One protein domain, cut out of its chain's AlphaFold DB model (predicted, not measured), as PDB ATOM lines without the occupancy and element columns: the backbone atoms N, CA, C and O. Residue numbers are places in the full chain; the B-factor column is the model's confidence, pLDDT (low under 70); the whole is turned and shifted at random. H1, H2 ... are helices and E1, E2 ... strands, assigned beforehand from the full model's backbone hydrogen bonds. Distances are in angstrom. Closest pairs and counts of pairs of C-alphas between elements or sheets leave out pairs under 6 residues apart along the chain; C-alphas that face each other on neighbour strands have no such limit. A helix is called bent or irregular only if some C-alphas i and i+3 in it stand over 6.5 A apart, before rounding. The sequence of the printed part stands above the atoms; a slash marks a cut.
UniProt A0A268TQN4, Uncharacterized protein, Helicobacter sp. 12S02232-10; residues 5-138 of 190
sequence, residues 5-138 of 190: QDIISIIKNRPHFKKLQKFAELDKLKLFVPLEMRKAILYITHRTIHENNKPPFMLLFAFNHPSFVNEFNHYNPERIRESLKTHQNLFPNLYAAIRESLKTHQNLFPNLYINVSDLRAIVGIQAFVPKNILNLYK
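This is residues 5 to 138 of the 190 residues of an uncharacterized protein of Helicobacter sp. 12S02232-10 (UniProt A0A268TQN4). A strongly twisted sheet of three strands makes a wall; H2, H5 and H6 cover one face, and H4 lies over its edge strand E3. Residues 5 to 10 of H1 stick out past one end of H2, while H8 lies off the sheet. The printed part has 134 residues with eight named helices and three named strands, in the order H1 H2 H3 E1 E2 H4 H5 H6 H7 E3 H8, of mixed class. The mixed sheet runs E1, E2, E3, the first pair antiparallel, the second parallel. The whole is compact, with a radius of gyration of the C-alphas of 16.1 A and spans of 45 by 43 by 28 A.

Start at H1, residues 5 to 12, which touches H2, residues 15 to 32, only at the corner: Lys 12 and Gln 21 have the closest C-alphas, 6.4 A apart. H2 is irregular, C-alphas 16 and 19 being 8.1 A apart. H3, residues 35 to 40, only grazes the sheet with residues 37 to 40. Next look at E1, residues 41 to 48, and E2, residues 57 to 63, a hairpin: N 45 and O 60 are within hydrogen-bond range at 2.9 A. H2 lies over E1 at a height over the sheet of 8.1 A, across the strands. H4, residues 66 to 75, and H5, residues 77 to 86, lie over E3, residues 123 to 128, where N 61 and O 126 are 2.9 A apart. The closest C-alphas of H4 and E3 are Val 69 and Ala 127, 5.2 A. H2 touches H5 with residues 29 to 32 alone, closest C-alphas Phe 32 and Ile 80, 6.2 A. H6, residues 92 to 108, runs along E2 at 16 degrees on the local plane and touches H2, about perpendicular at 82 degrees, closest C-alphas Lys 22 and Asn 93, 6.4 A. H2, H4, H5 and H6 on one face make two layers, helices over a sheet; E2, H4 to H7 and E3 form a strand-helix-strand unit, parallel neighbours with helices between. H7, residues 119 to 122, only just touches H5, with 3 pairs of C-alphas within 8 A. H8, residues 131 to 138, is close but not clearly touching H4, C-alphas of Pro 66 and Leu 134 at 7.2 A. Every O i to N i+4 pair is within hydrogen-bond range in H1, H4, H5 and H6, but 7 of 14 in H2, 0 of 2 in H3 and 1 of 4 in H8, whose O i to N i+3 pairs in H3 and H8 number 3 of 3 and 4 of 5; H7 is too short for an i+4 pair.

Find C-alpha 5 at (143.414, 95.922, 141.619), where H1 begins. H2 runs 27.6 A, E1 21.0 A, E2 19.5 A, H6 24.7 A and E3 16.2 A, first to last C-alpha. H8 ends at C-alpha 138, (113.164, 94.849, 113.439).

The C-alphas of Asp 6 and Asn 111, the two farthest apart, are 50.2 A apart. The printed part has no cut and no long link; no printed residue is under 70 in pLDDT.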
ATOM      1  N   GLN A   5     143.628  97.359 141.790       84.38
ATOM      2  CA  GLN A   5     143.414  95.922 141.619       84.38
ATOM      3  C   GLN A   5     143.300  95.199 142.968       84.38
ATOM      4  O   GLN A   5     142.379  94.400 143.153       84.38
ATOM      5  N   ASP A   6     144.156  95.533 143.938       84.94
ATOM      6  CA  ASP A   6     144.101  94.962 145.291       84.94
ATOM      7  C   ASP A   6     142.798  95.336 145.997       84.94
ATOM      8  O   ASP A   6     142.157  94.500 146.636       84.94
ATOM      9  N   ILE A   7     142.371  96.592 145.851       84.00
ATOM     10  CA  ILE A   7     141.117  97.088 146.426       84.00
ATOM     11  C   ILE A   7     139.925  96.329 145.826       84.00
ATOM     12  O   ILE A   7     139.080  95.830 146.573       84.00
ATOM     13  N   ILE A   8     139.877  96.166 144.499       81.12
ATOM     14  CA  ILE A   8     138.818  95.410 143.813       81.12
ATOM     15  C   ILE A   8     138.824  93.936 144.234       81.12
ATOM     16  O   ILE A   8     137.757  93.362 144.459       81.12
ATOM     17  N   SER A   9     140.001  93.321 144.371       81.62
ATOM     18  CA  SER A   9     140.144  91.928 144.812       81.62
ATOM     19  C   SER A   9     139.608  91.731 146.235       81.62
ATOM     20  O   SER A   9     138.783  90.848 146.482       81.62
ATOM     21  N   ILE A  10     139.976  92.624 147.159       83.56
ATOM     22  CA  ILE A  10     139.486  92.605 148.545       83.56
ATOM     23  C   ILE A  10     137.962  92.757 148.587       83.56
ATOM     24  O   ILE A  10     137.295  92.037 149.329       83.56
ATOM     25  N   ILE A  11     137.397  93.669 147.789       81.62
ATOM     26  CA  ILE A  11     135.945  93.881 147.715       81.62
ATOM     27  C   ILE A  11     135.248  92.634 147.161       81.62
ATOM     28  O   ILE A  11     134.288  92.159 147.766       81.62
ATOM     29  N   LYS A  12     135.757  92.054 146.065       73.88
ATOM     30  CA  LYS A  12     135.204  90.836 145.451       73.88
ATOM     31  C   LYS A  12     135.143  89.662 146.422       73.88
ATOM     32  O   LYS A  12     134.192  88.891 146.358       73.88
ATOM     33  N   ASN A  13     136.108  89.540 147.328       77.44
ATOM     34  CA  ASN A  13     136.198  88.407 148.251       77.44
ATOM     35  C   ASN A  13     135.335  88.558 149.514       77.44
ATOM     36  O   ASN A  13     135.211  87.608 150.286       77.44
ATOM     37  N   ARG A  14     134.685  89.709 149.732       84.00
ATOM     38  CA  ARG A  14     133.781  89.876 150.879       84.00
ATOM     39  C   ARG A  14     132.459  89.121 150.664       84.00
ATOM     40  O   ARG A  14     131.868  89.201 149.586       84.00
ATOM     41  N   PRO A  15     131.904  88.484 151.713       76.31
ATOM     42  CA  PRO A  15     130.682  87.680 151.618       76.31
ATOM     43  C   PRO A  15     129.435  88.486 151.224       76.31
ATOM     44  O   PRO A  15     128.466  87.910 150.734       76.31
ATOM     45  N   HIS A  16     129.443  89.810 151.401       81.44
ATOM     46  CA  HIS A  16     128.346  90.682 150.964       81.44
ATOM     47  C   HIS A  16     128.279  90.829 149.432       81.44
ATOM     48  O   HIS A  16     127.217  91.120 148.891       81.44
ATOM     49  N   PHE A  17     129.368  90.545 148.708       80.69
ATOM     50  CA  PHE A  17     129.429  90.627 147.244       80.69
ATOM     51  C   PHE A  17     129.339  89.255 146.560       80.69
ATOM     52  O   PHE A  17     129.800  89.093 145.430       80.69
ATOM     53  N   LYS A  18     128.676  88.267 147.184       77.25
ATOM     54  CA  LYS A  18     128.408  86.939 146.586       77.25
ATOM     55  C   LYS A  18     127.853  87.020 145.158       77.25
ATOM     56  O   LYS A  18     128.208  86.212 144.307       77.25
ATOM     57  N   LYS A  19     127.009  88.016 144.866       80.38
ATOM     58  CA  LYS A  19     126.464  88.244 143.517       80.38
ATOM     59  C   LYS A  19     127.563  88.567 142.492       80.38
ATOM     60  O   LYS A  19     127.528  88.048 141.384       80.38
ATOM     61  N   LEU A  20     128.560  89.365 142.875       80.94
ATOM     62  CA  LEU A  20     129.697  89.718 142.021       80.94
ATOM     63  C   LEU A  20     130.622  88.518 141.785       80.94
ATOM     64  O   LEU A  20     131.099  88.332 140.669       80.94
ATOM     65  N   GLN A  21     130.832  87.681 142.806       80.75
ATOM     66  CA  GLN A  21     131.575  86.424 142.664       80.75
ATOM     67  C   GLN A  21     130.893  85.484 141.663       80.75
ATOM     68  O   GLN A  21     131.553  84.971 140.763       80.75
ATOM     69  N   LYS A  22     129.561  85.340 141.753       84.06
ATOM     70  CA  LYS A  22     128.765  84.565 140.789       84.06
ATOM     71  C   LYS A  22     128.931  85.088 139.359       84.06
ATOM     72  O   LYS A  22     129.161  84.296 138.454       84.06
ATOM     73  N   PHE A  23     128.857  86.404 139.148       87.25
ATOM     74  CA  PHE A  23     129.067  86.982 137.815       87.25
ATOM     75  C   PHE A  23     130.482  86.745 137.288       87.25
ATOM     76  O   PHE A  23     130.636  86.352 136.138       87.25
ATOM     77  N   ALA A  24     131.504  86.931 138.126       87.00
ATOM     78  CA  ALA A  24     132.891  86.702 137.733       87.00
ATOM     79  C   ALA A  24     133.153  85.236 137.357       87.00
ATOM     80  O   ALA A  24     133.940  84.954 136.460       87.00
ATOM     81  N   GLU A  25     132.494  84.302 138.039       91.25
ATOM     82  CA  GLU A  25     132.555  82.879 137.724       91.25
ATOM     83  C   GLU A  25     131.857  82.559 136.399       91.25
ATOM     84  O   GLU A  25     132.454  81.901 135.550       91.25
ATOM     85  N   LEU A  26     130.644  83.076 136.178       93.50
ATOM     86  CA  LEU A  26     129.927  82.903 134.912       93.50
ATOM     87  C   LEU A  26     130.698  83.497 133.730       93.50
ATOM     88  O   LEU A  26     130.711  82.901 132.659       93.50
ATOM     89  N   ASP A  27     131.393  84.619 133.918       92.81
ATOM     90  CA  ASP A  27     132.198  85.240 132.862       92.81
ATOM     91  C   ASP A  27     133.332  84.330 132.363       92.81
ATOM     92  O   ASP A  27     133.696  84.394 131.188       92.81
ATOM     93  N   LYS A  28     133.840  83.412 133.199       94.00
ATOM     94  CA  LYS A  28     134.836  82.415 132.766       94.00
ATOM     95  C   LYS A  28     134.285  81.472 131.695       94.00
ATOM     96  O   LYS A  28     135.067  80.937 130.915       94.00
ATOM     97  N   LEU A  29     132.964  81.295 131.596       94.88
ATOM     98  CA  LEU A  29     132.348  80.465 130.554       94.88
ATOM     99  C   LEU A  29     132.584  81.020 129.148       94.88
ATOM    100  O   LEU A  29     132.565  80.252 128.189       94.88
ATOM    101  N   LYS A  30     132.885  82.321 129.012       94.50
ATOM    102  CA  LYS A  30     133.298  82.916 127.732       94.50
ATOM    103  C   LYS A  30     134.525  82.206 127.149       94.50
ATOM    104  O   LYS A  30     134.647  82.123 125.933       94.50
ATOM    105  N   LEU A  31     135.402  81.640 127.984       93.50
ATOM    106  CA  LEU A  31     136.594  80.910 127.534       93.50
ATOM    107  C   LEU A  31     136.258  79.658 126.705       93.50
ATOM    108  O   LEU A  31     137.080  79.238 125.896       93.50
ATOM    109  N   PHE A  32     135.051  79.106 126.845       94.06
ATOM    110  CA  PHE A  32     134.600  77.925 126.097       94.06
ATOM    111  C   PHE A  32     133.820  78.265 124.823       94.06
ATOM    112  O   PHE A  32     133.356  77.376 124.113       94.06
ATOM    113  N   VAL A  33     133.675  79.554 124.521       94.00
ATOM    114  CA  VAL A  33     132.998  80.048 123.322       94.00
ATOM    115  C   VAL A  33     134.055  80.472 122.283       94.00
ATOM    116  O   VAL A  33     135.137  80.917 122.688       94.00
ATOM    117  N   PRO A  34     133.807  80.336 120.962       92.50
ATOM    118  CA  PRO A  34     134.699  80.836 119.914       92.50
ATOM    119  C   PRO A  34     135.077  82.306 120.093       92.50
ATOM    120  O   PRO A  34     134.269  83.108 120.561       92.50
ATOM    121  N   LEU A  35     136.306  82.666 119.709       91.75
ATOM    122  CA  LEU A  35     136.889  83.981 119.987       91.75
ATOM    123  C   LEU A  35     136.021  85.144 119.484       91.75
ATOM    124  O   LEU A  35     135.797  86.094 120.233       91.75
ATOM    125  N   GLU A  36     135.494  85.044 118.263       90.44
ATOM    126  CA  GLU A  36     134.652  86.096 117.679       90.44
ATOM    127  C   GLU A  36     133.344  86.290 118.450       90.44
ATOM    128  O   GLU A  36     132.960  87.414 118.773       90.44
ATOM    129  N   MET A  37     132.718  85.193 118.877       94.62
ATOM    130  CA  MET A  37     131.510  85.235 119.700       94.62
ATOM    131  C   MET A  37     131.758  85.817 121.093       94.62
ATOM    132  O   MET A  37     130.862  86.448 121.649       94.62
ATOM    133  N   ARG A  38     132.952  85.651 121.684       94.81
ATOM    134  CA  ARG A  38     133.244  86.183 123.033       94.81
ATOM    135  C   ARG A  38     133.030  87.686 123.116       94.81
ATOM    136  O   ARG A  38     132.501  88.162 124.117       94.81
ATOM    137  N   LYS A  39     133.426  88.409 122.065       93.69
ATOM    138  CA  LYS A  39     133.270  89.867 121.960       93.69
ATOM    139  C   LYS A  39     131.798  90.275 121.848       93.69
ATOM    140  O   LYS A  39     131.438  91.376 122.247       93.69
ATOM    141  N   ALA A  40     130.960  89.383 121.327       95.88
ATOM    142  CA  ALA A  40     129.532  89.597 121.152       95.88
ATOM    143  C   ALA A  40     128.691  89.239 122.393       95.88
ATOM    144  O   ALA A  40     127.531  89.651 122.476       95.88
ATOM    145  N   ILE A  41     129.249  88.501 123.364       97.19
ATOM    146  CA  ILE A  41     128.566  88.172 124.624       97.19
ATOM    147  C   ILE A  41     128.543  89.400 125.536       97.19
ATOM    148  O   ILE A  41     129.571  89.827 126.064       97.19
ATOM    149  N   LEU A  42     127.339  89.893 125.812       96.38
ATOM    150  CA  LEU A  42     127.084  90.976 126.758       96.38
ATOM    151  C   LEU A  42     127.253  90.491 128.198       96.38
ATOM    152  O   LEU A  42     128.028  91.047 128.971       96.38
ATOM    153  N   TYR A  43     126.535  89.429 128.559       95.62
ATOM    154  CA  TYR A  43     126.588  88.824 129.884       95.62
ATOM    155  C   TYR A  43     126.078  87.386 129.853       95.62
ATOM    156  O   TYR A  43     125.403  86.956 128.916       95.62
ATOM    157  N   ILE A  44     126.387  86.653 130.918       96.75
ATOM    158  CA  ILE A  44     125.924  85.286 131.136       96.75
ATOM    159  C   ILE A  44     125.160  85.265 132.455       96.75
ATOM    160  O   ILE A  44     125.592  85.846 133.452       96.75
ATOM    161  N   THR A  45     123.997  84.626 132.456       95.50
ATOM    162  CA  THR A  45     123.147  84.486 133.640       95.50
ATOM    163  C   THR A  45     122.536  83.093 133.692       95.50
ATOM    164  O   THR A  45     122.680  82.307 132.759       95.50
ATOM    165  N   HIS A  46     121.857  82.767 134.782       95.19
ATOM    166  CA  HIS A  46     121.110  81.525 134.906       95.19
ATOM    167  C   HIS A  46     119.754  81.757 135.562       95.19
ATOM    168  O   HIS A  46     119.541  82.760 136.244       95.19
ATOM    169  N   ARG A  47     118.840  80.808 135.364       94.62
ATOM    170  CA  ARG A  47     117.562  80.741 136.074       94.62
ATOM    171  C   ARG A  47     117.151  79.293 136.319       94.62
ATOM    172  O   ARG A  47     117.457  78.422 135.506       94.62
ATOM    173  N   THR A  48     116.416  79.065 137.399       94.31
ATOM    174  CA  THR A  48     115.718  77.797 137.640       94.31
ATOM    175  C   THR A  48     114.454  77.742 136.785       94.31
ATOM    176  O   THR A  48     113.781  78.758 136.602       94.31
ATOM    177  N   ILE A  49     114.144  76.567 136.248       93.50
ATOM    178  CA  ILE A  49     112.920  76.283 135.500       93.50
ATOM    179  C   ILE A  49     112.066  75.330 136.331       93.50
ATOM    180  O   ILE A  49     112.572  74.349 136.863       93.50
ATOM    181  N   HIS A  50     110.767  75.612 136.420       91.00
ATOM    182  CA  HIS A  50     109.786  74.812 137.160       91.00
ATOM    183  C   HIS A  50     108.774  74.180 136.199       91.00
ATOM    184  O   HIS A  50     107.567  74.276 136.386       91.00
ATOM    185  N   GLU A  51     109.280  73.579 135.125       91.62
ATOM    186  CA  GLU A  51     108.484  72.890 134.110       91.62
ATOM    187  C   GLU A  51     108.977  71.444 134.000       91.62
ATOM    188  O   GLU A  51     110.185  71.201 134.002       91.62
ATOM    189  N   ASN A  52     108.055  70.487 133.901       85.25
ATOM    190  CA  ASN A  52     108.363  69.051 133.889       85.25
ATOM    191  C   ASN A  52     109.182  68.607 132.662       85.25
ATOM    192  O   ASN A  52     110.060  67.761 132.782       85.25
ATOM    193  N   ASN A  53     108.935  69.205 131.498       87.50
ATOM    194  CA  ASN A  53     109.538  68.806 130.223       87.50
ATOM    195  C   ASN A  53     110.797  69.606 129.866       87.50
ATOM    196  O   ASN A  53     111.238  69.598 128.715       87.50
ATOM    197  N   LYS A  54     111.358  70.351 130.822       91.69
ATOM    198  CA  LYS A  54     112.551  71.169 130.607       91.69
ATOM    199  C   LYS A  54     113.607  70.891 131.666       91.69
ATOM    200  O   LYS A  54     113.266  70.532 132.793       91.69
ATOM    201  N   PRO A  55     114.886  71.128 131.335       93.44
ATOM    202  CA  PRO A  55     115.948  71.038 132.318       93.44
ATOM    203  C   PRO A  55     115.691  72.004 133.489       93.44
ATOM    204  O   PRO A  55     115.362  73.170 133.239       93.44
ATOM    205  N   PRO A  56     115.875  71.567 134.747       95.38
ATOM    206  CA  PRO A  56     115.619  72.369 135.946       95.38
ATOM    207  C   PRO A  56     116.495  73.620 136.042       95.38
ATOM    208  O   PRO A  56     116.128  74.585 136.710       95.38
ATOM    209  N   PHE A  57     117.653  73.624 135.385       96.62
ATOM    210  CA  PHE A  57     118.578  74.745 135.370       96.62
ATOM    211  C   PHE A  57     118.772  75.253 133.940       96.62
ATOM    212  O   PHE A  57     119.055  74.476 133.031       96.62
ATOM    213  N   MET A  58     118.657  76.563 133.729       97.25
ATOM    214  CA  MET A  58     118.855  77.192 132.425       97.25
ATOM    215  C   MET A  58     120.004  78.187 132.477       97.25
ATOM    216  O   MET A  58     119.928  79.184 133.194       97.25
ATOM    217  N   LEU A  59     121.039  77.940 131.682       97.50
ATOM    218  CA  LEU A  59     122.151  78.852 131.464       97.50
ATOM    219  C   LEU A  59     121.873  79.707 130.223       97.50
ATOM    220  O   LEU A  59     121.575  79.188 129.148       97.50
ATOM    221  N   LEU A  60     121.959  81.023 130.383       97.62
ATOM    222  CA  LEU A  60     121.533  82.002 129.392       97.62
ATOM    223  C   LEU A  60     122.696  82.903 128.974       97.62
ATOM    224  O   LEU A  60     123.297  83.575 129.815       97.62
ATOM    225  N   PHE A  61     122.965  82.955 127.671       98.00
ATOM    226  CA  PHE A  61     123.991  83.803 127.064       98.00
ATOM    227  C   PHE A  61     123.333  84.974 126.332       98.00
ATOM    228  O   PHE A  61     122.627  84.781 125.344       98.00
ATOM    229  N   ALA A  62     123.549  86.196 126.815       97.88
ATOM    230  CA  ALA A  62     123.051  87.393 126.152       97.88
ATOM    231  C   ALA A  62     124.054  87.853 125.088       97.88
ATOM    232  O   ALA A  62     125.202  88.148 125.420       97.88
ATOM    233  N   PHE A  63     123.617  87.956 123.835       97.69
ATOM    234  CA  PHE A  63     124.420  88.450 122.716       97.69
ATOM    235  C   PHE A  63     123.941  89.821 122.232       97.69
ATOM    236  O   PHE A  63     122.780  90.193 122.409       97.69
ATOM    237  N   ASN A  64     124.840  90.564 121.590       96.31
ATOM    238  CA  ASN A  64     124.552  91.868 120.985       96.31
ATOM    239  C   ASN A  64     123.990  91.795 119.547       96.31
ATOM    240  O   ASN A  64     123.584  92.823 119.006       96.31
ATOM    241  N   HIS A  65     123.944  90.607 118.934       95.38
ATOM    242  CA  HIS A  65     123.468  90.425 117.561       95.38
ATOM    243  C   HIS A  65     122.724  89.080 117.382       95.38
ATOM    244  O   HIS A  65     123.193  88.059 117.897       95.38
ATOM    245  N   PRO A  66     121.589  89.035 116.646       94.81
ATOM    246  CA  PRO A  66     120.809  87.808 116.429       94.81
ATOM    247  C   PRO A  66     121.550  86.681 115.701       94.81
ATOM    248  O   PRO A  66     121.324  85.514 116.010       94.81
ATOM    249  N   SER A  67     122.450  86.997 114.764       94.31
ATOM    250  CA  SER A  67     123.227  85.972 114.039       94.31
ATOM    251  C   SER A  67     124.033  85.079 114.988       94.31
ATOM    252  O   SER A  67     123.952  83.857 114.882       94.31
ATOM    253  N   PHE A  68     124.717  85.671 115.976       96.19
ATOM    254  CA  PHE A  68     125.474  84.914 116.971       96.19
ATOM    255  C   PHE A  68     124.574  84.045 117.846       96.19
ATOM    256  O   PHE A  68     125.001  82.981 118.271       96.19
ATOM    257  N   VAL A  69     123.327  84.456 118.099       96.56
ATOM    258  CA  VAL A  69     122.368  83.629 118.846       96.56
ATOM    259  C   VAL A  69     122.013  82.366 118.072       96.56
ATOM    260  O   VAL A  69     121.989  81.287 118.662       96.56
ATOM    261  N   ASN A  70     121.749  82.494 116.772       95.00
ATOM    262  CA  ASN A  70     121.404  81.355 115.926       95.00
ATOM    263  C   ASN A  70     122.569  80.369 115.829       95.00
ATOM    264  O   ASN A  70     122.384  79.178 116.066       95.00
ATOM    265  N   GLU A  71     123.771  80.877 115.550       95.94
ATOM    266  CA  GLU A  71     124.982  80.060 115.472       95.94
ATOM    267  C   GLU A  71     125.284  79.391 116.819       95.94
ATOM    268  O   GLU A  71     125.450  78.173 116.890       95.94
ATOM    269  N   PHE A  72     125.252  80.161 117.912       97.44
ATOM    270  CA  PHE A  72     125.505  79.632 119.245       97.44
ATOM    271  C   PHE A  72     124.533  78.511 119.593       97.44
ATOM    272  O   PHE A  72     124.975  77.428 119.955       97.44
ATOM    273  N   ASN A  73     123.222  78.739 119.467       96.75
ATOM    274  CA  ASN A  73     122.206  77.751 119.842       96.75
ATOM    275  C   ASN A  73     122.307  76.452 119.039       96.75
ATOM    276  O   ASN A  73     121.890  75.410 119.540       96.75
ATOM    277  N   HIS A  74     122.862  76.506 117.829       94.69
ATOM    278  CA  HIS A  74     123.018  75.337 116.979       94.69
ATOM    279  C   HIS A  74     124.278  74.523 117.315       94.69
ATOM    280  O   HIS A  74     124.211  73.299 117.359       94.69
ATOM    281  N   TYR A  75     125.419  75.173 117.584       94.94
ATOM    282  CA  TYR A  75     126.718  74.477 117.637       94.94
ATOM    283  C   TYR A  75     127.385  74.424 119.021       94.94
ATOM    284  O   TYR A  75     128.258  73.585 119.258       94.94
ATOM    285  N   ASN A  76     127.029  75.312 119.953       94.88
ATOM    286  CA  ASN A  76     127.798  75.515 121.188       94.88
ATOM    287  C   ASN A  76     127.272  74.830 122.462       94.88
ATOM    288  O   ASN A  76     128.115  74.517 123.309       94.88
ATOM    289  N   PRO A  77     125.960  74.567 122.656       95.69
ATOM    290  CA  PRO A  77     125.443  73.992 123.893       95.69
ATOM    291  C   PRO A  77     126.175  72.732 124.355       95.69
ATOM    292  O   PRO A  77     126.596  72.671 125.509       95.69
ATOM    293  N   GLU A  78     126.391  71.754 123.472       94.00
ATOM    294  CA  GLU A  78     127.043  70.496 123.864       94.00
ATOM    295  C   GLU A  78     128.492  70.710 124.302       94.00
ATOM    296  O   GLU A  78     128.876  70.274 125.388       94.00
ATOM    297  N   ARG A  79     129.260  71.506 123.551       93.50
ATOM    298  CA  ARG A  79     130.649  71.841 123.901       93.50
ATOM    299  C   ARG A  79     130.753  72.540 125.254       93.50
ATOM    300  O   ARG A  79     131.688  72.294 126.019       93.50
ATOM    301  N   ILE A  80     129.794  73.408 125.580       95.62
ATOM    302  CA  ILE A  80     129.760  74.074 126.888       95.62
ATOM    303  C   ILE A  80     129.412  73.073 127.989       95.62
ATOM    304  O   ILE A  80     130.042  73.112 129.044       95.62
ATOM    305  N   ARG A  81     128.467  72.150 127.765       95.12
ATOM    306  CA  ARG A  81     128.164  71.094 128.747       95.12
ATOM    307  C   ARG A  81     129.373  70.200 129.007       95.12
ATOM    308  O   ARG A  81     129.657  69.903 130.164       95.12
ATOM    309  N   GLU A  82     130.104  69.810 127.971       94.00
ATOM    310  CA  GLU A  82     131.348  69.041 128.100       94.00
ATOM    311  C   GLU A  82     132.417  69.817 128.877       94.00
ATOM    312  O   GLU A  82     133.037  69.280 129.798       94.00
ATOM    313  N   SER A  83     132.577  71.105 128.573       94.12
ATOM    314  CA  SER A  83     133.525  71.977 129.274       94.12
ATOM    315  C   SER A  83     133.163  72.141 130.753       94.12
ATOM    316  O   SER A  83     134.035  72.067 131.617       94.12
ATOM    317  N   LEU A  84     131.873  72.299 131.066       93.81
ATOM    318  CA  LEU A  84     131.365  72.340 132.438       93.81
ATOM    319  C   LEU A  84     131.677  71.036 133.178       93.81
ATOM    320  O   LEU A  84     132.240  71.090 134.268       93.81
ATOM    321  N   LYS A  85     131.385  69.879 132.562       92.44
ATOM    322  CA  LYS A  85     131.693  68.556 133.132       92.44
ATOM    323  C   LYS A  85     133.185  68.376 133.404       92.44
ATOM    324  O   LYS A  85     133.528  67.816 134.440       92.44
ATOM    325  N   THR A  86     134.042  68.842 132.498       94.69
ATOM    326  CA  THR A  86     135.502  68.675 132.575       94.69
ATOM    327  C   THR A  86     136.134  69.611 133.605       94.69
ATOM    328  O   THR A  86     137.070  69.234 134.307       94.69
ATOM    329  N   HIS A  87     135.607  70.828 133.745       94.19
ATOM    330  CA  HIS A  87     136.215  71.888 134.550       94.19
ATOM    331  C   HIS A  87     135.362  72.304 135.757       94.19
ATOM    332  O   HIS A  87     135.328  73.483 136.114       94.19
ATOM    333  N   GLN A  88     134.700  71.354 136.425       91.81
ATOM    334  CA  GLN A  88     133.759  71.632 137.527       91.81
ATOM    335  C   GLN A  88     134.362  72.506 138.635       91.81
ATOM    336  O   GLN A  88     133.699  73.397 139.163       91.81
ATOM    337  N   ASN A  89     135.648  72.302 138.931       92.44
ATOM    338  CA  ASN A  89     136.393  73.027 139.963       92.44
ATOM    339  C   ASN A  89     136.478  74.542 139.706       92.44
ATOM    340  O   ASN A  89     136.665  75.314 140.643       92.44
ATOM    341  N   LEU A  90     136.330  74.986 138.452       91.06
ATOM    342  CA  LEU A  90     136.311  76.410 138.107       91.06
ATOM    343  C   LEU A  90     134.976  77.085 138.443       91.06
ATOM    344  O   LEU A  90     134.940  78.321 138.505       91.06
ATOM    345  N   PHE A  91     133.922  76.287 138.659       92.69
ATOM    346  CA  PHE A  91     132.532  76.725 138.757       92.69
ATOM    347  C   PHE A  91     131.799  76.267 140.045       92.69
ATOM    348  O   PHE A  91     130.689  75.725 139.974       92.69
ATOM    349  N   PRO A  92     132.370  76.460 141.250       91.75
ATOM    350  CA  PRO A  92     131.768  75.959 142.484       91.75
ATOM    351  C   PRO A  92     130.400  76.587 142.799       91.75
ATOM    352  O   PRO A  92     129.500  75.880 143.266       91.75
ATOM    353  N   ASN A  93     130.204  77.886 142.536       91.69
ATOM    354  CA  ASN A  93     128.929  78.549 142.818       91.69
ATOM    355  C   ASN A  93     127.849  78.143 141.812       91.69
ATOM    356  O   ASN A  93     126.683  78.013 142.185       91.69
ATOM    357  N   LEU A  94     128.226  77.921 140.552       93.38
ATOM    358  CA  LEU A  94     127.321  77.431 139.519       93.38
ATOM    359  C   LEU A  94     126.827  76.021 139.853       93.38
ATOM    360  O   LEU A  94     125.625  75.780 139.833       93.38
ATOM    361  N   TYR A  95     127.725  75.107 140.233       94.12
ATOM    362  CA  TYR A  95     127.338  73.750 140.631       94.12
ATOM    363  C   TYR A  95     126.507  73.724 141.919       94.12
ATOM    364  O   TYR A  95     125.613  72.889 142.057       94.12
ATOM    365  N   ALA A  96     126.751  74.644 142.858       93.44
ATOM    366  CA  ALA A  96     125.868  74.821 144.008       93.44
ATOM    367  C   ALA A  96     124.445  75.215 143.573       93.44
ATOM    368  O   ALA A  96     123.491  74.579 144.016       93.44
ATOM    369  N   ALA A  97     124.313  76.178 142.656       93.69
ATOM    370  CA  ALA A  97     123.022  76.606 142.125       93.69
ATOM    371  C   ALA A  97     122.317  75.498 141.319       93.69
ATOM    372  O   ALA A  97     121.126  75.282 141.501       93.69
ATOM    373  N   ILE A  98     123.047  74.731 140.498       95.12
ATOM    374  CA  ILE A  98     122.491  73.582 139.759       95.12
ATOM    375  C   ILE A  98     121.903  72.545 140.724       95.12
ATOM    376  O   ILE A  98     120.792  72.061 140.512       95.12
ATOM    377  N   ARG A  99     122.626  72.214 141.805       94.69
ATOM    378  CA  ARG A  99     122.145  71.267 142.824       94.69
ATOM    379  C   ARG A  99     120.897  71.771 143.536       94.69
ATOM    380  O   ARG A  99     120.004  70.978 143.816       94.69
ATOM    381  N   GLU A 100     120.844  73.062 143.842       95.19
ATOM    382  CA  GLU A 100     119.669  73.690 144.444       95.19
ATOM    383  C   GLU A 100     118.458  73.598 143.503       95.19
ATOM    384  O   GLU A 100     117.425  73.065 143.900       95.19
ATOM    385  N   SER A 101     118.617  73.986 142.232       94.50
ATOM    386  CA  SER A 101     117.564  73.879 141.214       94.50
ATOM    387  C   SER A 101     117.068  72.444 141.023       94.50
ATOM    388  O   SER A 101     115.862  72.229 140.924       94.50
ATOM    389  N   LEU A 102     117.973  71.459 141.011       94.31
ATOM    390  CA  LEU A 102     117.612  70.044 140.893       94.31
ATOM    391  C   LEU A 102     116.770  69.573 142.086       94.31
ATOM    392  O   LEU A 102     115.738  68.942 141.877       94.31
ATOM    393  N   LYS A 103     117.163  69.919 143.319       93.44
ATOM    394  CA  LYS A 103     116.391  69.582 144.527       93.44
ATOM    395  C   LYS A 103     114.993  70.190 144.483       93.44
ATOM    396  O   LYS A 103     114.013  69.505 144.752       93.44
ATOM    397  N   THR A 104     114.888  71.469 144.120       93.38
ATOM    398  CA  THR A 104     113.588  72.135 143.997       93.38
ATOM    399  C   THR A 104     112.713  71.461 142.944       93.38
ATOM    400  O   THR A 104     111.524  71.270 143.173       93.38
ATOM    401  N   HIS A 105     113.287  71.072 141.805       93.00
ATOM    402  CA  HIS A 105     112.548  70.402 140.735       93.00
ATOM    403  C   HIS A 105     112.079  69.002 141.138       93.00
ATOM    404  O   HIS A 105     110.907  68.694 140.958       93.00
ATOM    405  N   GLN A 106     112.931  68.206 141.792       91.56
ATOM    406  CA  GLN A 106     112.557  66.898 142.347       91.56
ATOM    407  C   GLN A 106     111.433  67.005 143.386       91.56
ATOM    408  O   GLN A 106     110.536  66.171 143.403       91.56
ATOM    409  N   ASN A 107     111.434  68.056 144.211       92.00
ATOM    410  CA  ASN A 107     110.352  68.296 145.169       92.00
ATOM    411  C   ASN A 107     109.026  68.662 144.483       92.00
ATOM    412  O   ASN A 107     107.963  68.289 144.970       92.00
ATOM    413  N   LEU A 108     109.076  69.401 143.369       92.81
ATOM    414  CA  LEU A 108     107.886  69.788 142.600       92.81
ATOM    415  C   LEU A 108     107.349  68.640 141.734       92.81
ATOM    416  O   LEU A 108     106.146  68.561 141.498       92.81
ATOM    417  N   PHE A 109     108.231  67.754 141.270       91.62
ATOM    418  CA  PHE A 109     107.911  66.648 140.370       91.62
ATOM    419  C   PHE A 109     108.487  65.320 140.901       91.62
ATOM    420  O   PHE A 109     109.357  64.729 140.263       91.62
ATOM    421  N   PRO A 110     108.000  64.808 142.048       88.81
ATOM    422  CA  PRO A 110     108.597  63.651 142.731       88.81
ATOM    423  C   PRO A 110     108.551  62.350 141.917       88.81
ATOM    424  O   PRO A 110     109.381  61.468 142.115       88.81
ATOM    425  N   ASN A 111     107.612  62.242 140.975       91.50
ATOM    426  CA  ASN A 111     107.457  61.072 140.107       91.50
ATOM    427  C   ASN A 111     108.245  61.185 138.790       91.50
ATOM    428  O   ASN A 111     108.184  60.280 137.959       91.50
ATOM    429  N   LEU A 112     108.950  62.297 138.560       88.06
ATOM    430  CA  LEU A 112     109.736  62.500 137.350       88.06
ATOM    431  C   LEU A 112     111.157  61.971 137.555       88.06
ATOM    432  O   LEU A 112     111.924  62.486 138.370       88.06
ATOM    433  N   TYR A 113     111.536  60.969 136.767       86.19
ATOM    434  CA  TYR A 113     112.912  60.493 136.737       86.19
ATOM    435  C   TYR A 113     113.805  61.477 135.969       86.19
ATOM    436  O   TYR A 113     113.590  61.734 134.785       86.19
ATOM    437  N   ILE A 114     114.845  61.988 136.632       86.06
ATOM    438  CA  ILE A 114     115.889  62.816 136.015       86.06
ATOM    439  C   ILE A 114     117.204  62.052 136.109       86.06
ATOM    440  O   ILE A 114     117.676  61.743 137.206       86.06
ATOM    441  N   ASN A 115     117.829  61.782 134.963       87.75
ATOM    442  CA  ASN A 115     119.153  61.178 134.939       87.75
ATOM    443  C   ASN A 115     120.206  62.197 135.405       87.75
ATOM    444  O   ASN A 115     120.690  63.013 134.623       87.75
ATOM    445  N   VAL A 116     120.599  62.115 136.676       86.88
ATOM    446  CA  VAL A 116     121.572  63.035 137.288       86.88
ATOM    447  C   VAL A 116     122.997  62.901 136.733       86.88
ATOM    448  O   VAL A 116     123.824  63.786 136.949       86.88
ATOM    449  N   SER A 117     123.301  61.817 136.010       87.19
ATOM    450  CA  SER A 117     124.589  61.651 135.324       87.19
ATOM    451  C   SER A 117     124.635  62.388 133.979       87.19
ATOM    452  O   SER A 117     125.710  62.785 133.513       87.19
ATOM    453  N   ASP A 118     123.472  62.641 133.367       90.44
ATOM    454  CA  ASP A 118     123.379  63.385 132.118       90.44
ATOM    455  C   ASP A 118     123.100  64.869 132.371       90.44
ATOM    456  O   ASP A 118     121.966  65.302 132.571       90.44
ATOM    457  N   LEU A 119     124.151  65.687 132.278       91.25
ATOM    458  CA  LEU A 119     124.040  67.140 132.413       91.25
ATOM    459  C   LEU A 119     123.047  67.771 131.417       91.25
ATOM    460  O   LEU A 119     122.541  68.847 131.709       91.25
ATOM    461  N   ARG A 120     122.718  67.133 130.283       92.88
ATOM    462  CA  ARG A 120     121.687  67.636 129.352       92.88
ATOM    463  C   ARG A 120     120.286  67.609 129.960       92.88
ATOM    464  O   ARG A 120     119.505  68.519 129.699       92.88
ATOM    465  N   ALA A 121     119.993  66.613 130.798       92.31
ATOM    466  CA  ALA A 121     118.718  66.504 131.503       92.31
ATOM    467  C   ALA A 121     118.581  67.552 132.620       92.31
ATOM    468  O   ALA A 121     117.474  67.890 133.024       92.31
ATOM    469  N   ILE A 122     119.706  68.079 133.111       94.69
ATOM    470  CA  ILE A 122     119.756  68.980 134.269       94.69
ATOM    471  C   ILE A 122     119.926  70.440 133.832       94.69
ATOM    472  O   ILE A 122     119.310  71.342 134.398       94.69
ATOM    473  N   VAL A 123     120.765  70.676 132.822       96.94
ATOM    474  CA  VAL A 123     121.205  72.000 132.378       96.94
ATOM    475  C   VAL A 123     120.844  72.222 130.912       96.94
ATOM    476  O   VAL A 123     121.461  71.684 129.984       96.94
ATOM    477  N   GLY A 124     119.869  73.098 130.701       97.06
ATOM    478  CA  GLY A 124     119.622  73.716 129.410       97.06
ATOM    479  C   GLY A 124     120.573  74.885 129.191       97.06
ATOM    480  O   GLY A 124     120.962  75.576 130.134       97.06
ATOM    481  N   ILE A 125     120.966  75.095 127.940       97.62
ATOM    482  CA  ILE A 125     121.840  76.191 127.533       97.62
ATOM    483  C   ILE A 125     121.179  76.878 126.352       97.62
ATOM    484  O   ILE A 125     120.810  76.212 125.388       97.62
ATOM    485  N   GLN A 126     121.033  78.195 126.435       97.50
ATOM    486  CA  GLN A 126     120.398  78.978 125.388       97.50
ATOM    487  C   GLN A 126     121.019  80.371 125.292       97.50
ATOM    488  O   GLN A 126     121.326  81.013 126.295       97.50
ATOM    489  N   ALA A 127     121.169  80.861 124.073       97.88
ATOM    490  CA  ALA A 127     121.500  82.237 123.764       97.88
ATOM    491  C   ALA A 127     120.247  83.048 123.420       97.88
ATOM    492  O   ALA A 127     119.267  82.523 122.882       97.88
ATOM    493  N   PHE A 128     120.293  84.345 123.712       97.81
ATOM    494  CA  PHE A 128     119.244  85.297 123.368       97.81
ATOM    495  C   PHE A 128     119.821  86.689 123.098       97.81
ATOM    496  O   PHE A 128     120.916  87.024 123.548       97.81
ATOM    497  N   VAL A 129     119.055  87.517 122.387       97.44
ATOM    498  CA  VAL A 129     119.332  88.951 122.248       97.44
ATOM    499  C   VAL A 129     118.395  89.714 123.186       97.44
ATOM    500  O   VAL A 129     117.180  89.492 123.127       97.44
ATOM    501  N   PRO A 130     118.901  90.611 124.052       96.81
ATOM    502  CA  PRO A 130     118.053  91.479 124.861       96.81
ATOM    503  C   PRO A 130     117.056  92.272 124.005       96.81
ATOM    504  O   PRO A 130     117.386  92.740 122.917       96.81
ATOM    505  N   LYS A 131     115.824  92.442 124.501       94.56
ATOM    506  CA  LYS A 131     114.706  93.018 123.727       94.56
ATOM    507  C   LYS A 131     115.021  94.404 123.149       94.56
ATOM    508  O   LYS A 131     114.657  94.680 122.012       94.56
ATOM    509  N   ASN A 132     115.716  95.252 123.908       93.62
ATOM    510  CA  ASN A 132     116.133  96.587 123.470       93.62
ATOM    511  C   ASN A 132     117.062  96.543 122.246       93.62
ATOM    512  O   ASN A 132     116.932  97.383 121.367       93.62
ATOM    513  N   ILE A 133     117.945  95.547 122.170       93.62
ATOM    514  CA  ILE A 133     118.853  95.343 121.036       93.62
ATOM    515  C   ILE A 133     118.115  94.665 119.883       93.62
ATOM    516  O   ILE A 133     118.232  95.093 118.744       93.62
ATOM    517  N   LEU A 134     117.305  93.642 120.172       92.69
ATOM    518  CA  LEU A 134     116.538  92.922 119.153       92.69
ATOM    519  C   LEU A 134     115.615  93.856 118.357       92.69
ATOM    520  O   LEU A 134     115.427  93.659 117.161       92.69
ATOM    521  N   ASN A 135     115.060  94.878 119.009       92.44
ATOM    522  CA  ASN A 135     114.204  95.865 118.360       92.44
ATOM    523  C   ASN A 135     114.933  96.695 117.289       92.44
ATOM    524  O   ASN A 135     114.278  97.116 116.341       92.44
ATOM    525  N   LEU A 136     116.255  96.878 117.389       89.06
ATOM    526  CA  LEU A 136     117.052  97.583 116.374       89.06
ATOM    527  C   LEU A 136     117.044  96.836 115.033       89.06
ATOM    528  O   LEU A 136     117.001  97.453 113.979       89.06
ATOM    529  N   TYR A 137     117.000  95.503 115.073       85.56
ATOM    530  CA  TYR A 137     116.998  94.645 113.882       85.56
ATOM    531  C   TYR A 137     115.602  94.416 113.288       85.56
ATOM    532  O   TYR A 137     115.467  93.731 112.280       85.56
ATOM    533  N   LYS A 138     114.549  94.934 113.932       85.00
ATOM    534  CA  LYS A 138     113.164  94.849 113.439       85.00
ATOM    535  C   LYS A 138     112.725  96.104 112.694       85.00
ATOM    536  O   LYS A 138     111.628  96.120 112.143       85.00
TER     537      LYS A 138